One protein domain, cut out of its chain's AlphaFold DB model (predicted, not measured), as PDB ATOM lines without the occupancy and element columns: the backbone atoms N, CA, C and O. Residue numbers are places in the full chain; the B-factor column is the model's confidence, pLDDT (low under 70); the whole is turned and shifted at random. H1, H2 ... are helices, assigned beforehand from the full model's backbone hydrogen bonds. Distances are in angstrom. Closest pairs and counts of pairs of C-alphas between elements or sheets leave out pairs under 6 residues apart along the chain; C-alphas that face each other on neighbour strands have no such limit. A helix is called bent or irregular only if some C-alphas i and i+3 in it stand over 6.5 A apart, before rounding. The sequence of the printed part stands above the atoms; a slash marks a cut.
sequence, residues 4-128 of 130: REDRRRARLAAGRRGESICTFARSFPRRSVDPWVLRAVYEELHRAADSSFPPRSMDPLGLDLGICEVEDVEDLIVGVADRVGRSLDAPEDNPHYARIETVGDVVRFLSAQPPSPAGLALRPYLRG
ATOM      1  N   ARG A   4      76.604 135.904 -14.384       76.81
ATOM      2  CA  ARG A   4      77.887 136.584 -14.141       76.81
ATOM      3  C   ARG A   4      77.776 137.646 -13.047       76.81
ATOM      4  O   ARG A   4      78.690 137.752 -12.230       76.81
ATOM      5  N   GLU A   5      76.676 138.388 -13.031       74.94
ATOM      6  CA  GLU A   5      76.381 139.436 -12.052       74.94
ATOM      7  C   GLU A   5      76.121 138.809 -10.680       74.94
ATOM      8  O   GLU A   5      76.741 139.224  -9.702       74.94
ATOM      9  N   ASP A   6      75.359 137.712 -10.628       78.19
ATOM     10  CA  ASP A   6      75.130 136.943  -9.398       78.19
ATOM     11  C   ASP A   6      76.434 136.434  -8.777       78.19
ATOM     12  O   ASP A   6      76.697 136.613  -7.587       78.19
ATOM     13  N   ARG A   7      77.321 135.844  -9.590       82.38
ATOM     14  CA  ARG A   7      78.633 135.369  -9.115       82.38
ATOM     15  C   ARG A   7      79.517 136.508  -8.629       82.38
ATOM     16  O   ARG A   7      80.280 136.325  -7.678       82.38
ATOM     17  N   ARG A   8      79.461 137.666  -9.288       82.44
ATOM     18  CA  ARG A   8      80.214 138.853  -8.877       82.44
ATOM     19  C   ARG A   8      79.693 139.378  -7.539       82.44
ATOM     20  O   ARG A   8      80.497 139.561  -6.626       82.44
ATOM     21  N   ARG A   9      78.373 139.520  -7.392       80.31
ATOM     22  CA  ARG A   9      77.724 139.947  -6.146       80.31
ATOM     23  C   ARG A   9      78.016 138.981  -5.000       80.31
ATOM     24  O   ARG A   9      78.429 139.423  -3.933       80.31
ATOM     25  N   ALA A  10      77.938 137.672  -5.236       83.19
ATOM     26  CA  ALA A  10      78.279 136.657  -4.237       83.19
ATOM     27  C   ALA A  10      79.749 136.738  -3.781       83.19
ATOM     28  O   ALA A  10      80.045 136.604  -2.592       83.19
ATOM     29  N   ARG A  11      80.687 137.000  -4.703       87.25
ATOM     30  CA  ARG A  11      82.109 137.202  -4.366       87.25
ATOM     31  C   ARG A  11      82.326 138.457  -3.526       87.25
ATOM     32  O   ARG A  11      83.062 138.399  -2.542       87.25
ATOM     33  N   LEU A  12      81.678 139.564  -3.889       87.38
ATOM     34  CA  LEU A  12      81.726 140.803  -3.113       87.38
ATOM     35  C   LEU A  12      81.136 140.595  -1.712       87.38
ATOM     36  O   LEU A  12      81.791 140.941  -0.731       87.38
ATOM     37  N   ALA A  13      79.973 139.944  -1.603       86.06
ATOM     38  CA  ALA A  13      79.348 139.608  -0.324       86.06
ATOM     39  C   ALA A  13      80.289 138.784   0.571       86.06
ATOM     40  O   ALA A  13      80.494 139.104   1.740       86.06
ATOM     41  N   ALA A  14      80.925 137.750   0.008       87.38
ATOM     42  CA  ALA A  14      81.854 136.891   0.737       87.38
ATOM     43  C   ALA A  14      83.085 137.650   1.265       87.38
ATOM     44  O   ALA A  14      83.550 137.362   2.371       87.38
ATOM     45  N   GLY A  15      83.597 138.617   0.495       88.44
ATOM     46  CA  GLY A  15      84.728 139.465   0.885       88.44
ATOM     47  C   GLY A  15      84.391 140.524   1.938       88.44
ATOM     48  O   GLY A  15      85.299 141.071   2.555       88.44
ATOM     49  N   ARG A  16      83.103 140.792   2.160       90.75
ATOM     50  CA  ARG A  16      82.599 141.815   3.089       90.75
ATOM     51  C   ARG A  16      81.862 141.222   4.291       90.75
ATOM     52  O   ARG A  16      81.155 141.923   5.012       90.75
ATOM     53  N   ARG A  17      81.995 139.913   4.517       86.19
ATOM     54  CA  ARG A  17      81.370 139.240   5.663       86.19
ATOM     55  C   ARG A  17      81.779 139.919   6.970       86.19
ATOM     56  O   ARG A  17      82.962 140.107   7.229       86.19
ATOM     57  N   GLY A  18      80.784 140.252   7.788       85.81
ATOM     58  CA  GLY A  18      80.972 140.957   9.059       85.81
ATOM     59  C   GLY A  18      80.909 142.484   8.955       85.81
ATOM     60  O   GLY A  18      80.936 143.158   9.984       85.81
ATOM     61  N   GLU A  19      80.785 143.051   7.753       91.88
ATOM     62  CA  GLU A  19      80.417 144.459   7.605       91.88
ATOM     63  C   GLU A  19      78.960 144.674   8.020       91.88
ATOM     64  O   GLU A  19      78.087 143.849   7.761       91.88
ATOM     65  N   SER A  20      78.712 145.788   8.702       90.62
ATOM     66  CA  SER A  20      77.396 146.168   9.213       90.62
ATOM     67  C   SER A  20      77.084 147.617   8.860       90.62
ATOM     68  O   SER A  20      77.950 148.347   8.360       90.62
ATOM     69  N   ILE A  21      75.885 148.080   9.219       90.62
ATOM     70  CA  ILE A  21      75.501 149.493   9.111       90.62
ATOM     71  C   ILE A  21      76.531 150.435   9.756       90.62
ATOM     72  O   ILE A  21      76.784 151.518   9.242       90.62
ATOM     73  N   CYS A  22      77.209 150.014  10.829       91.75
ATOM     74  CA  CYS A  22      78.261 150.808  11.464       91.75
ATOM     75  C   CYS A  22      79.506 150.952  10.577       91.75
ATOM     76  O   CYS A  22      80.203 151.964  10.647       91.75
ATOM     77  N   THR A  23      79.843 149.933   9.782       92.56
ATOM     78  CA  THR A  23      80.927 150.015   8.788       92.56
ATOM     79  C   THR A  23      80.517 150.914   7.631       92.56
ATOM     80  O   THR A  23      81.281 151.804   7.260       92.56
ATOM     81  N   PHE A  24      79.289 150.757   7.138       92.75
ATOM     82  CA  PHE A  24      78.728 151.620   6.104       92.75
ATOM     83  C   PHE A  24      78.712 153.093   6.536       92.75
ATOM     84  O   PHE A  24      79.251 153.947   5.834       92.75
ATOM     85  N   ALA A  25      78.217 153.391   7.739       92.00
ATOM     86  CA  ALA A  25      78.155 154.746   8.283       92.00
ATOM     87  C   ALA A  25      79.528 155.420   8.385       92.00
ATOM     88  O   ALA A  25      79.665 156.613   8.118       92.00
ATOM     89  N   ARG A  26      80.572 154.650   8.718       91.44
ATOM     90  CA  ARG A  26      81.955 155.144   8.800       91.44
ATOM     91  C   ARG A  26      82.552 155.534   7.449       91.44
ATOM     92  O   ARG A  26      83.551 156.246   7.440       91.44
ATOM     93  N   SER A  27      81.960 155.105   6.334       90.88
ATOM     94  CA  SER A  27      82.409 155.494   4.991       90.88
ATOM     95  C   SER A  27      82.010 156.922   4.595       90.88
ATOM     96  O   SER A  27      82.462 157.417   3.564       90.88
ATOM     97  N   PHE A  28      81.200 157.604   5.415       90.19
ATOM     98  CA  PHE A  28      80.780 158.985   5.196       90.19
ATOM     99  C   PHE A  28      81.507 159.940   6.154       90.19
ATOM    100  O   PHE A  28      81.660 159.626   7.341       90.19
ATOM    101  N   PRO A  29      81.931 161.135   5.694       85.88
ATOM    102  CA  PRO A  29      82.462 162.156   6.587       85.88
ATOM    103  C   PRO A  29      81.450 162.505   7.682       85.88
ATOM    104  O   PRO A  29      80.251 162.662   7.429       85.88
ATOM    105  N   ARG A  30      81.924 162.656   8.923       79.00
ATOM    106  CA  ARG A  30      81.050 163.000  10.053       79.00
ATOM    107  C   ARG A  30      80.291 164.297   9.762       79.00
ATOM    108  O   ARG A  30      80.889 165.260   9.299       79.00
ATOM    109  N   ARG A  31      78.996 164.323  10.099       77.38
ATOM    110  CA  ARG A  31      78.090 165.480   9.932       77.38
ATOM    111  C   ARG A  31      77.849 165.925   8.479       77.38
ATOM    112  O   ARG A  31      77.232 166.962   8.286       77.38
ATOM    113  N   SER A  32      78.313 165.167   7.483       83.94
ATOM    114  CA  SER A  32      78.086 165.500   6.065       83.94
ATOM    115  C   SER A  32      76.765 164.968   5.505       83.94
ATOM    116  O   SER A  32      76.311 165.444   4.473       83.94
ATOM    117  N   VAL A  33      76.152 163.990   6.176       89.00
ATOM    118  CA  VAL A  33      74.925 163.309   5.741       89.00
ATOM    119  C   VAL A  33      73.993 163.097   6.931       89.00
ATOM    120  O   VAL A  33      74.456 163.026   8.075       89.00
ATOM    121  N   ASP A  34      72.689 162.999   6.673       89.75
ATOM    122  CA  ASP A  34      71.697 162.722   7.714       89.75
ATOM    123  C   ASP A  34      71.774 161.238   8.135       89.75
ATOM    124  O   ASP A  34      71.616 160.354   7.286       89.75
ATOM    125  N   PRO A  35      71.993 160.928   9.429       89.44
ATOM    126  CA  PRO A  35      72.007 159.553   9.926       89.44
ATOM    127  C   PRO A  35      70.734 158.747   9.625       89.44
ATOM    128  O   PRO A  35      70.825 157.533   9.435       89.44
ATOM    129  N   TRP A  36      69.564 159.391   9.563       89.81
ATOM    130  CA  TRP A  36      68.294 158.732   9.242       89.81
ATOM    131  C   TRP A  36      68.226 158.324   7.779       89.81
ATOM    132  O   TRP A  36      67.854 157.191   7.483       89.81
ATOM    133  N   VAL A  37      68.666 159.208   6.880       93.12
ATOM    134  CA  VAL A  37      68.806 158.900   5.449       93.12
ATOM    135  C   VAL A  37      69.777 157.742   5.267       93.12
ATOM    136  O   VAL A  37      69.454 156.768   4.600       93.12
ATOM    137  N   LEU A  38      70.941 157.800   5.916       93.12
ATOM    138  CA  LEU A  38      71.955 156.753   5.823       93.12
ATOM    139  C   LEU A  38      71.410 155.386   6.242       93.12
ATOM    140  O   LEU A  38      71.613 154.393   5.541       93.12
ATOM    141  N   ARG A  39      70.707 155.340   7.376       91.50
ATOM    142  CA  ARG A  39      70.073 154.119   7.870       91.50
ATOM    143  C   ARG A  39      68.997 153.614   6.918       91.50
ATOM    144  O   ARG A  39      69.006 152.434   6.586       91.50
ATOM    145  N   ALA A  40      68.118 154.497   6.456       92.81
ATOM    146  CA  ALA A  40      67.030 154.122   5.568       92.81
ATOM    147  C   ALA A  40      67.534 153.616   4.209       92.81
ATOM    148  O   ALA A  40      67.023 152.605   3.744       92.81
ATOM    149  N   VAL A  41      68.571 154.230   3.622       93.81
ATOM    150  CA  VAL A  41      69.216 153.721   2.396       93.81
ATOM    151  C   VAL A  41      69.814 152.336   2.633       93.81
ATOM    152  O   VAL A  41      69.596 151.429   1.838       93.81
ATOM    153  N   TYR A  42      70.546 152.143   3.737       92.50
ATOM    154  CA  TYR A  42      71.131 150.840   4.064       92.50
ATOM    155  C   TYR A  42      70.058 149.747   4.173       92.50
ATOM    156  O   TYR A  42      70.224 148.661   3.623       92.50
ATOM    157  N   GLU A  43      68.959 150.033   4.874       90.69
ATOM    158  CA  GLU A  43      67.847 149.099   5.072       90.69
ATOM    159  C   GLU A  43      67.047 148.856   3.781       90.69
ATOM    160  O   GLU A  43      66.697 147.710   3.504       90.69
ATOM    161  N   GLU A  44      66.798 149.890   2.966       89.94
ATOM    162  CA  GLU A  44      66.149 149.736   1.656       89.94
ATOM    163  C   GLU A  44      66.938 148.831   0.725       89.94
ATOM    164  O   GLU A  44      66.370 147.917   0.136       89.94
ATOM    165  N   LEU A  45      68.255 149.017   0.642       88.19
ATOM    166  CA  LEU A  45      69.090 148.195  -0.229       88.19
ATOM    167  C   LEU A  45      69.078 146.715   0.172       88.19
ATOM    168  O   LEU A  45      69.092 145.850  -0.701       88.19
ATOM    169  N   HIS A  46      69.001 146.405   1.469       85.38
ATOM    170  CA  HIS A  46      68.850 145.018   1.925       85.38
ATOM    171  C   HIS A  46      67.481 144.438   1.566       85.38
ATOM    172  O   HIS A  46      67.391 143.258   1.230       85.38
ATOM    173  N   ARG A  47      66.422 145.257   1.626       81.88
ATOM    174  CA  ARG A  47      65.064 144.837   1.265       81.88
ATOM    175  C   ARG A  47      64.933 144.599  -0.236       81.88
ATOM    176  O   ARG A  47      64.416 143.562  -0.629       81.88
ATOM    177  N   ALA A  48      65.418 145.529  -1.054       71.94
ATOM    178  CA  ALA A  48      65.343 145.448  -2.509       71.94
ATOM    179  C   ALA A  48      66.180 144.288  -3.068       71.94
ATOM    180  O   ALA A  48      65.775 143.623  -4.016       71.94
ATOM    181  N   ALA A  49      67.340 144.014  -2.465       65.44
ATOM    182  CA  ALA A  49      68.240 142.972  -2.944       65.44
ATOM    183  C   ALA A  49      67.923 141.563  -2.406       65.44
ATOM    184  O   ALA A  49      68.695 140.656  -2.720       65.44
ATOM    185  N   ASP A  50      66.889 141.396  -1.565       62.03
ATOM    186  CA  ASP A  50      66.565 140.165  -0.810       62.03
ATOM    187  C   ASP A  50      67.828 139.441  -0.295       62.03
ATOM    188  O   ASP A  50      68.012 138.228  -0.419       62.03
ATOM    189  N   SER A  51      68.803 140.226   0.176       64.12
ATOM    190  CA  SER A  51      70.145 139.723   0.448       64.12
ATOM    191  C   SER A  51      70.793 140.422   1.629       64.12
ATOM    192  O   SER A  51      70.596 141.603   1.899       64.12
ATOM    193  N   SER A  52      71.654 139.672   2.311       71.88
ATOM    194  CA  SER A  52      72.569 140.173   3.334       71.88
ATOM    195  C   SER A  52      73.797 140.870   2.738       71.88
ATOM    196  O   SER A  52      74.841 140.925   3.388       71.88
ATOM    197  N   PHE A  53      73.716 141.347   1.487       82.56
ATOM    198  CA  PHE A  53      74.822 142.025   0.826       82.56
ATOM    199  C   PHE A  53      75.139 143.327   1.568       82.56
ATOM    200  O   PHE A  53      74.295 144.213   1.581       82.56
ATOM    201  N   PRO A  54      76.337 143.484   2.155       87.31
ATOM    202  CA  PRO A  54      76.691 144.704   2.870       87.31
ATOM    203  C   PRO A  54      77.102 145.799   1.864       87.31
ATOM    204  O   PRO A  54      78.200 145.721   1.282       87.31
ATOM    205  N   PRO A  55      76.253 146.824   1.636       89.31
ATOM    206  CA  PRO A  55      76.556 147.887   0.698       89.31
ATOM    207  C   PRO A  55      77.656 148.791   1.257       89.31
ATOM    208  O   PRO A  55      77.786 149.003   2.467       89.31
ATOM    209  N   ARG A  56      78.437 149.371   0.352       91.88
ATOM    210  CA  ARG A  56      79.423 150.419   0.615       91.88
ATOM    211  C   ARG A  56      79.049 151.671  -0.169       91.88
ATOM    212  O   ARG A  56      78.421 151.594  -1.216       91.88
ATOM    213  N   SER A  57      79.470 152.838   0.313       93.50
ATOM    214  CA  SER A  57      79.138 154.124  -0.319       93.50
ATOM    215  C   SER A  57      79.624 154.249  -1.766       93.50
ATOM    216  O   SER A  57      79.007 154.954  -2.552       93.50
ATOM    217  N   MET A  58      80.708 153.568  -2.130       92.62
ATOM    218  CA  MET A  58      81.270 153.599  -3.484       92.62
ATOM    219  C   MET A  58      80.722 152.498  -4.399       92.62
ATOM    220  O   MET A  58      81.195 152.377  -5.526       92.62
ATOM    221  N   ASP A  59      79.778 151.676  -3.931       90.62
ATOM    222  CA  ASP A  59      79.189 150.634  -4.768       90.62
ATOM    223  C   ASP A  59      78.368 151.276  -5.896       90.62
ATOM    224  O   ASP A  59      77.474 152.082  -5.607       90.62
ATOM    225  N   PRO A  60      78.639 150.928  -7.167       90.44
ATOM    226  CA  PRO A  60      77.808 151.349  -8.284       90.44
ATOM    227  C   PRO A  60      76.417 150.711  -8.201       90.44
ATOM    228  O   PRO A  60      76.307 149.491  -8.029       90.44
ATOM    229  N   LEU A  61      75.368 151.515  -8.391       88.06
ATOM    230  CA  LEU A  61      73.975 151.052  -8.339       88.06
ATOM    231  C   LEU A  61      73.718 149.942  -9.371       88.06
ATOM    232  O   LEU A  61      73.290 148.845  -9.013       88.06
ATOM    233  N   GLY A  62      74.105 150.161 -10.629       82.62
ATOM    234  CA  GLY A  62      73.920 149.162 -11.683       82.62
ATOM    235  C   GLY A  62      74.789 147.919 -11.497       82.62
ATOM    236  O   GLY A  62      74.299 146.797 -11.425       82.62
ATOM    237  N   LEU A  63      76.107 148.095 -11.374       77.69
ATOM    238  CA  LEU A  63      77.040 146.966 -11.455       77.69
ATOM    239  C   LEU A  63      77.047 146.066 -10.206       77.69
ATOM    240  O   LEU A  63      77.239 144.850 -10.317       77.69
ATOM    241  N   ASP A  64      76.905 146.646  -9.013       78.88
ATOM    242  CA  ASP A  64      77.022 145.909  -7.750       78.88
ATOM    243  C   ASP A  64      75.643 145.549  -7.203       78.88
ATOM    244  O   ASP A  64      75.449 144.419  -6.744       78.88
ATOM    245  N   LEU A  65      74.675 146.462  -7.324       77.25
ATOM    246  CA  LEU A  65      73.328 146.302  -6.773       77.25
ATOM    247  C   LEU A  65      72.288 145.880  -7.814       77.25
ATOM    248  O   LEU A  65      71.252 145.346  -7.436       77.25
ATOM    249  N   GLY A  66      72.612 145.931  -9.112       77.44
ATOM    250  CA  GLY A  66      71.703 145.497 -10.183       77.44
ATOM    251  C   GLY A  66      70.542 146.458 -10.407       77.44
ATOM    252  O   GLY A  66      69.572 146.069 -11.041       77.44
ATOM    253  N   ILE A  67      70.653 147.670  -9.865       81.25
ATOM    254  CA  ILE A  67      69.717 148.777 -10.035       81.25
ATOM    255  C   ILE A  67      70.173 149.500 -11.302       81.25
ATOM    256  O   ILE A  67      71.032 150.385 -11.255       81.25
ATOM    257  N   CYS A  68      69.733 148.983 -12.446       76.25
ATOM    258  CA  CYS A  68      70.248 149.360 -13.764       76.25
ATOM    259  C   CYS A  68      69.292 150.274 -14.529       76.25
ATOM    260  O   CYS A  68      69.746 150.975 -15.435       76.25
ATOM    261  N   GLU A  69      68.003 150.245 -14.190       83.75
ATOM    262  CA  GLU A  69      66.987 151.089 -14.809       83.75
ATOM    263  C   GLU A  69      66.821 152.381 -14.004       83.75
ATOM    264  O   GLU A  69      67.083 152.426 -12.799       83.75
ATOM    265  N   VAL A  70      66.441 153.460 -14.689       84.62
ATOM    266  CA  VAL A  70      66.248 154.766 -14.038       84.62
ATOM    267  C   VAL A  70      65.092 154.666 -13.049       84.62
ATOM    268  O   VAL A  70      65.199 155.150 -11.927       84.62
ATOM    269  N   GLU A  71      64.051 153.940 -13.438       87.06
ATOM    270  CA  GLU A  71      62.864 153.641 -12.654       87.06
ATOM    271  C   GLU A  71      63.218 152.924 -11.338       87.06
ATOM    272  O   GLU A  71      62.718 153.305 -10.283       87.06
ATOM    273  N   ASP A  72      64.160 151.969 -11.351       87.69
ATOM    274  CA  ASP A  72      64.610 151.283 -10.128       87.69
ATOM    275  C   ASP A  72      65.315 152.248  -9.151       87.69
ATOM    276  O   ASP A  72      65.196 152.135  -7.925       87.69
ATOM    277  N   VAL A  73      66.102 153.193  -9.688       88.25
ATOM    278  CA  VAL A  73      66.784 154.219  -8.885       88.25
ATOM    279  C   VAL A  73      65.762 155.192  -8.298       88.25
ATOM    280  O   VAL A  73      65.874 155.560  -7.125       88.25
ATOM    281  N   GLU A  74      64.772 155.598  -9.090       89.12
ATOM    282  CA  GLU A  74      63.680 156.469  -8.656       89.12
ATOM    283  C   GLU A  74      62.843 155.808  -7.557       89.12
ATOM    284  O   GLU A  74      62.627 156.432  -6.516       89.12
ATOM    285  N   ASP A  75      62.475 154.535  -7.707       90.12
ATOM    286  CA  ASP A  75      61.733 153.773  -6.698       90.12
ATOM    287  C   ASP A  75      62.500 153.678  -5.371       90.12
ATOM    288  O   ASP A  75      61.929 153.892  -4.292       90.12
ATOM    289  N   LEU A  76      63.815 153.434  -5.427       90.69
ATOM    290  CA  LEU A  76      64.677 153.473  -4.244       90.69
ATOM    291  C   LEU A  76      64.647 154.860  -3.581       90.69
ATOM    292  O   LEU A  76      64.488 154.963  -2.363       90.69
ATOM    293  N   ILE A  77      64.812 155.931  -4.360       92.56
ATOM    294  CA  ILE A  77      64.815 157.313  -3.860       92.56
ATOM    295  C   ILE A  77      63.473 157.656  -3.209       92.56
ATOM    296  O   ILE A  77      63.467 158.176  -2.091       92.56
ATOM    297  N   VAL A  78      62.357 157.333  -3.865       92.00
ATOM    298  CA  VAL A  78      60.994 157.567  -3.370       92.00
ATOM    299  C   VAL A  78      60.751 156.800  -2.073       92.00
ATOM    300  O   VAL A  78      60.334 157.399  -1.080       92.00
ATOM    301  N   GLY A  79      61.085 155.507  -2.031       90.75
ATOM    302  CA  GLY A  79      60.898 154.673  -0.842       90.75
ATOM    303  C   GLY A  79      61.700 155.162   0.369       90.75
ATOM    304  O   GLY A  79      61.200 155.165   1.501       90.75
ATOM    305  N   VAL A  80      62.935 155.631   0.154       92.69
ATOM    306  CA  VAL A  80      63.734 156.229   1.233       92.69
ATOM    307  C   VAL A  80      63.172 157.593   1.644       92.69
ATOM    308  O   VAL A  80      63.050 157.851   2.845       92.69
ATOM    309  N   ALA A  81      62.854 158.464   0.683       92.25
ATOM    310  CA  ALA A  81      62.370 159.818   0.940       92.25
ATOM    311  C   ALA A  81      61.079 159.817   1.763       92.25
ATOM    312  O   ALA A  81      60.994 160.563   2.740       92.25
ATOM    313  N   ASP A  82      60.133 158.935   1.438       89.12
ATOM    314  CA  ASP A  82      58.892 158.765   2.195       89.12
ATOM    315  C   ASP A  82      59.176 158.336   3.643       89.12
ATOM    316  O   ASP A  82      58.743 158.989   4.597       89.12
ATOM    317  N   ARG A  83      60.035 157.322   3.835       87.81
ATOM    318  CA  ARG A  83      60.381 156.822   5.176       87.81
ATOM    319  C   ARG A  83      61.056 157.870   6.058       87.81
ATOM    320  O   ARG A  83      60.833 157.885   7.270       87.81
ATOM    321  N   VAL A  84      61.929 158.697   5.488       89.88
ATOM    322  CA  VAL A  84      62.700 159.695   6.253       89.88
ATOM    323  C   VAL A  84      62.108 161.099   6.187       89.88
ATOM    324  O   VAL A  84      62.670 162.029   6.768       89.88
ATOM    325  N   GLY A  85      60.973 161.259   5.502       90.00
ATOM    326  CA  GLY A  85      60.265 162.523   5.400       90.00
ATOM    327  C   GLY A  85      61.046 163.599   4.644       90.00
ATOM    328  O   GLY A  85      61.147 164.738   5.107       90.00
ATOM    329  N   ARG A  86      61.636 163.248   3.502       91.81
ATOM    330  CA  ARG A  86      62.297 164.195   2.595       91.81
ATOM    331  C   ARG A  86      61.361 164.545   1.448       91.81
ATOM    332  O   ARG A  86      60.623 163.688   0.975       91.81
ATOM    333  N   SER A  87      61.354 165.814   1.054       92.44
ATOM    334  CA  SER A  87      60.664 166.230  -0.162       92.44
ATOM    335  C   SER A  87      61.494 165.824  -1.376       92.44
ATOM    336  O   SER A  87      62.722 165.789  -1.310       92.44
ATOM    337  N   LEU A  88      60.807 165.509  -2.467       92.19
ATOM    338  CA  LEU A  88      61.398 165.327  -3.789       92.19
ATOM    339  C   LEU A  88      60.969 166.450  -4.747       92.19
ATOM    340  O   LEU A  88      61.148 166.315  -5.951       92.19
ATOM    341  N   ASP A  89      60.405 167.540  -4.220       91.75
ATOM    342  CA  ASP A  89      60.093 168.746  -4.989       91.75
ATOM    343  C   ASP A  89      61.380 169.479  -5.396       91.75
ATOM    344  O   ASP A  89      62.332 169.538  -4.616       91.75
ATOM    345  N   ALA A  90      61.374 170.078  -6.594       89.31
ATOM    346  CA  ALA A  90      62.504 170.817  -7.173       89.31
ATOM    347  C   ALA A  90      63.854 170.077  -7.038       89.31
ATOM    348  O   ALA A  90      64.829 170.636  -6.519       89.31
ATOM    349  N   PRO A  91      63.942 168.794  -7.448       88.75
ATOM    350  CA  PRO A  91      65.147 168.012  -7.239       88.75
ATOM    351  C   PRO A  91      66.357 168.604  -7.973       88.75
ATOM    352  O   PRO A  91      67.471 168.406  -7.504       88.75
ATOM    353  N   GLU A  92      66.159 169.381  -9.041       89.56
ATOM    354  CA  GLU A  92      67.184 170.114  -9.789       89.56
ATOM    355  C   GLU A  92      67.947 171.172  -8.975       89.56
ATOM    356  O   GLU A  92      69.102 171.459  -9.295       89.56
ATOM    357  N   ASP A  93      67.356 171.698  -7.898       91.50
ATOM    358  CA  ASP A  93      68.029 172.629  -6.981       91.50
ATOM    359  C   ASP A  93      69.053 171.907  -6.087       91.50
ATOM    360  O   ASP A  93      69.895 172.530  -5.431       91.50
ATOM    361  N   ASN A  94      69.007 170.571  -6.052       91.25
ATOM    362  CA  ASN A  94      69.939 169.755  -5.298       91.25
ATOM    363  C   ASN A  94      71.293 169.661  -6.025       91.25
ATOM    364  O   ASN A  94      71.356 169.131  -7.139       91.25
ATOM    365  N   PRO A  95      72.418 170.029  -5.377       89.12
ATOM    366  CA  PRO A  95      73.757 169.927  -5.968       89.12
ATOM    367  C   PRO A  95      74.159 168.518  -6.438       89.12
ATOM    368  O   PRO A  95      75.154 168.364  -7.146       89.12
ATOM    369  N   HIS A  96      73.424 167.486  -6.017       87.94
ATOM    370  CA  HIS A  96      73.685 166.081  -6.323       87.94
ATOM    371  C   HIS A  96      72.719 165.465  -7.353       87.94
ATOM    372  O   HIS A  96      72.891 164.300  -7.695       87.94
ATOM    373  N   TYR A  97      71.739 166.216  -7.871       81.56
ATOM    374  CA  TYR A  97      70.681 165.705  -8.757       81.56
ATOM    375  C   TYR A  97      71.193 165.027 -10.032       81.56
ATOM    376  O   TYR A  97      70.755 163.941 -10.388       81.56
ATOM    377  N   ALA A  98      72.168 165.640 -10.703       74.19
ATOM    378  CA  ALA A  98      72.599 165.202 -12.029       74.19
ATOM    379  C   ALA A  98      73.551 163.986 -12.032       74.19
ATOM    380  O   ALA A  98      74.016 163.591 -13.100       74.19
ATOM    381  N   ARG A  99      73.923 163.428 -10.870       74.38
ATOM    382  CA  ARG A  99      74.952 162.374 -10.789       74.38
ATOM    383  C   ARG A  99      74.690 161.391  -9.651       74.38
ATOM    384  O   ARG A  99      75.422 161.367  -8.663       74.38
ATOM    385  N   ILE A 100      73.648 160.581  -9.804       88.50
ATOM    386  CA  ILE A 100      73.368 159.467  -8.896       88.50
ATOM    387  C   ILE A 100      73.835 158.171  -9.563       88.50
ATOM    388  O   ILE A 100      73.105 157.551 -10.326       88.50
ATOM    389  N   GLU A 101      75.080 157.779  -9.293       90.25
ATOM    390  CA  GLU A 101      75.692 156.564  -9.867       90.25
ATOM    391  C   GLU A 101      76.035 155.527  -8.789       90.25
ATOM    392  O   GLU A 101      76.096 154.322  -9.054       90.25
ATOM    393  N   THR A 102      76.259 155.992  -7.558       93.62
ATOM    394  CA  THR A 102      76.664 155.161  -6.422       93.62
ATOM    395  C   THR A 102      75.676 155.242  -5.262       93.62
ATOM    396  O   THR A 102      74.923 156.206  -5.116       93.62
ATOM    397  N   VAL A 103      75.737 154.259  -4.360       93.50
ATOM    398  CA  VAL A 103      74.985 154.275  -3.089       93.50
ATOM    399  C   VAL A 103      75.229 155.563  -2.299       93.50
ATOM    400  O   VAL A 103      74.319 156.125  -1.689       93.50
ATOM    401  N   GLY A 104      76.471 156.042  -2.287       94.06
ATOM    402  CA  GLY A 104      76.852 157.261  -1.593       94.06
ATOM    403  C   GLY A 104      76.192 158.504  -2.181       94.06
ATOM    404  O   GLY A 104      75.889 159.428  -1.428       94.06
ATOM    405  N   ASP A 105      75.931 158.521  -3.487       93.94
ATOM    406  CA  ASP A 105      75.251 159.637  -4.142       93.94
ATOM    407  C   ASP A 105      73.775 159.688  -3.758       93.94
ATOM    408  O   ASP A 105      73.292 160.764  -3.422       93.94
ATOM    409  N   VAL A 106      73.104 158.534  -3.656       94.31
ATOM    410  CA  VAL A 106      71.728 158.445  -3.128       94.31
ATOM    411  C   VAL A 106      71.652 159.041  -1.721       94.31
ATOM    412  O   VAL A 106      70.802 159.888  -1.436       94.31
ATOM    413  N   VAL A 107      72.582 158.658  -0.835       95.06
ATOM    414  CA  VAL A 107      72.630 159.184   0.540       95.06
ATOM    415  C   VAL A 107      72.844 160.700   0.551       95.06
ATOM    416  O   VAL A 107      72.179 161.399   1.319       95.06
ATOM    417  N   ARG A 108      73.762 161.227  -0.271       94.06
ATOM    418  CA  ARG A 108      74.045 162.672  -0.344       94.06
ATOM    419  C   ARG A 108      72.864 163.450  -0.911       94.06
ATOM    420  O   ARG A 108      72.475 164.450  -0.314       94.06
ATOM    421  N   PHE A 109      72.275 162.963  -2.002       95.06
ATOM    422  CA  PHE A 109      71.102 163.552  -2.634       95.06
ATOM    423  C   PHE A 109      69.960 163.693  -1.626       95.06
ATOM    424  O   PHE A 109      69.537 164.808  -1.328       95.06
ATOM    425  N   LEU A 110      69.544 162.598  -0.992       94.44
ATOM    426  CA  LEU A 110      68.447 162.611  -0.020       94.44
ATOM    427  C   LEU A 110      68.775 163.399   1.255       94.44
ATOM    428  O   LEU A 110      67.893 164.022   1.847       94.44
ATOM    429  N   SER A 111      70.042 163.418   1.679       92.88
ATOM    430  CA  SER A 111      70.472 164.242   2.820       92.88
ATOM    431  C   SER A 111      70.384 165.741   2.528       92.88
ATOM    432  O   SER A 111      70.147 166.512   3.461       92.88
ATOM    433  N   ALA A 112      70.563 166.141   1.266       92.75
ATOM    434  CA  ALA A 112      70.491 167.526   0.805       92.75
ATOM    435  C   ALA A 112      69.064 167.986   0.453       92.75
ATOM    436  O   ALA A 112      68.816 169.188   0.438       92.75
ATOM    437  N   GLN A 113      68.120 167.063   0.231       92.94
ATOM    438  CA  GLN A 113      66.715 167.410  -0.004       92.94
ATOM    439  C   GLN A 113      66.067 168.059   1.230       92.94
ATOM    440  O   GLN A 113      66.357 167.644   2.354       92.94
ATOM    441  N   PRO A 114      65.164 169.042   1.096       91.75
ATOM    442  CA  PRO A 114      64.483 169.619   2.246       91.75
ATOM    443  C   PRO A 114      63.538 168.594   2.906       91.75
ATOM    444  O   PRO A 114      63.151 167.599   2.290       91.75
ATOM    445  N   PRO A 115      63.159 168.784   4.180       89.00
ATOM    446  CA  PRO A 115      62.135 167.950   4.799       89.00
ATOM    447  C   PRO A 115      60.783 168.164   4.104       89.00
ATOM    448  O   PRO A 115      60.411 169.299   3.806       89.00
ATOM    449  N   SER A 116      60.030 167.087   3.884       86.50
ATOM    450  CA  SER A 116      58.650 167.190   3.409       86.50
ATOM    451  C   SER A 116      57.733 167.702   4.530       86.50
ATOM    452  O   SER A 116      58.071 167.570   5.714       86.50
ATOM    453  N   PRO A 117      56.544 168.249   4.211       78.12
ATOM    454  CA  PRO A 117      55.551 168.611   5.226       78.12
ATOM    455  C   PRO A 117      55.219 167.443   6.171       78.12
ATOM    456  O   PRO A 117      55.140 167.628   7.386       78.12
ATOM    457  N   ALA A 118      55.119 166.223   5.630       73.06
ATOM    458  CA  ALA A 118      54.959 164.998   6.413       73.06
ATOM    459  C   ALA A 118      56.196 164.701   7.282       73.06
ATOM    460  O   ALA A 118      56.069 164.405   8.468       73.06
ATOM    461  N   GLY A 119      57.406 164.865   6.743       69.50
ATOM    462  CA  GLY A 119      58.651 164.700   7.495       69.50
ATOM    463  C   GLY A 119      58.820 165.672   8.658       69.50
ATOM    464  O   GLY A 119      59.284 165.284   9.732       69.50
ATOM    465  N   LEU A 120      58.391 166.925   8.492       67.75
ATOM    466  CA  LEU A 120      58.342 167.906   9.580       67.75
ATOM    467  C   LEU A 120      57.417 167.449  10.718       67.75
ATOM    468  O   LEU A 120      57.765 167.640  11.884       67.75
ATOM    469  N   ALA A 121      56.292 166.805  10.397       70.81
ATOM    470  CA  ALA A 121      55.373 166.239  11.385       70.81
ATOM    471  C   ALA A 121      55.921 164.967  12.064       70.81
ATOM    472  O   ALA A 121      55.616 164.713  13.227       70.81
ATOM    473  N   LEU A 122      56.769 164.193  11.375       65.94
ATOM    474  CA  LEU A 122      57.401 162.976  11.906       65.94
ATOM    475  C   LEU A 122      58.634 163.258  12.780       65.94
ATOM    476  O   LEU A 122      58.979 162.451  13.643       65.94
ATOM    477  N   ARG A 123      59.291 164.413  12.613       62.84
ATOM    478  CA  ARG A 123      60.517 164.791  13.345       62.84
ATOM    479  C   ARG A 123      60.464 164.641  14.876       62.84
ATOM    480  O   ARG A 123      61.468 164.186  15.431       62.84
ATOM    481  N   PRO A 124      59.366 164.979  15.583       66.12
ATOM    482  CA  PRO A 124      59.255 164.742  17.025       66.12
ATOM    483  C   PRO A 124      59.332 163.257  17.402       66.12
ATOM    484  O   PRO A 124      59.895 162.921  18.440       66.12
ATOM    485  N   TYR A 125      58.819 162.372  16.544       63.03
ATOM    486  CA  TYR A 125      58.765 160.924  16.768       63.03
ATOM    487  C   TYR A 125      60.055 160.217  16.343       63.03
ATOM    488  O   TYR A 125      60.475 159.259  16.986       63.03
ATOM    489  N   LEU A 126      60.748 160.740  15.328       57.22
ATOM    490  CA  LEU A 126      62.075 160.254  14.940       57.22
ATOM    491  C   LEU A 126      63.123 160.512  16.038       57.22
ATOM    492  O   LEU A 126      64.078 159.761  16.177       57.22
ATOM    493  N   ARG A 127      62.940 161.524  16.894       53.12
ATOM    494  CA  ARG A 127      63.869 161.811  18.002       53.12
ATOM    495  C   ARG A 127      63.771 160.825  19.184       53.12
ATOM    496  O   ARG A 127      64.561 160.955  20.114       53.12
ATOM    497  N   GLY A 128      62.807 159.896  19.175       43.69
ATOM    498  CA  GLY A 128      62.372 159.139  20.359       43.69
ATOM    499  C   GLY A 128      62.819 157.679  20.481       43.69
ATOM    500  O   GLY A 128      62.500 157.064  21.492       43.69
TER     501      GLY A 128
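This is residues 4 to 128 of the 130 residues of an uncharacterized protein of Planctomycetales bacterium 71-10 (UniProt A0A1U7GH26). Three helices, H3, H5 and H6, cross one another steeply to make the core, and the short H2 packs on H3. H1 lies at one end of the domain, meeting the rest through the small H4, while H7 lies at the opposite end, near H5. The printed part has 125 residues with seven named helices, H1 to H7 in order along the chain, and no named strand, so the class is all helix. The whole is compact, with a radius of gyration of the C-alphas of 14.5 A and spans of 43 by 31 by 25 A.

The longest helix is H5, residues 70 to 84. It touches H3, residues 35 to 48, at a steep tilt of 48 degrees, opposite ways; their closest C-alphas, of Ala 40 and Val 80, are 5.8 A apart. H3 is the hub, touching three other helices. With its residues 37 to 41 alone it touches H6, residues 103 to 112, at a steep tilt of 43 degrees, opposite ways, the closest C-alphas being those of Leu 38 and Val 107, 5.9 A apart. H5 and H6 only just touch, with 3 pairs of C-alphas within 8 A; the closest are those of Ala 81 and Leu 110, at 6.8 A. H2, residues 21 to 26, touches H3 at a steep tilt of 48 degrees, the closest C-alphas being those of Ile 21 and Tyr 42, 6.8 A apart. H4, residues 61 to 65, touches H1, residues 4 to 15, which meets it with residues 5 to 9 alone; the C-alphas of Arg 9 and Asp 64 are the closest, at 6.2 A. H7, residues 117 to 126, is close to H5 but not clearly touching, the closest C-alphas being those of Val 84 and Gly 119, 6.6 A apart. H1 and H7 are apart. Every O i to N i+4 pair is within hydrogen-bond range in H1, H2, H3, H4, H5 and H6, against 4 of 6 in H7.

H5 measures 21.2 A from first to last C-alpha, H3 19.9 A, H1 16.8 A, H6 14.5 A and H7 14.4 A. H1 begins with C-alpha 4 at (77.887, 136.584, -14.141). H5 begins with C-alpha 70 at (66.248, 154.766, -14.038), and H7 ends with C-alpha 126 at (62.075, 160.254, 14.940). H7 is irregular: C-alphas 121 and 124 are 7.0 A apart. The short H2 and H4 measure 8.6 A and 5.0 A.

The two C-alphas farthest apart, of Arg 4 and Pro 124, are 45.9 A apart. The printed part has no cut. The links H3 to H4, residues 49 to 60, and H5 to H6, residues 85 to 102, are long. The mean pLDDT of the printed part is 85.0; residues 49 to 51, 119 to 120 and 122 to 128 are under 70.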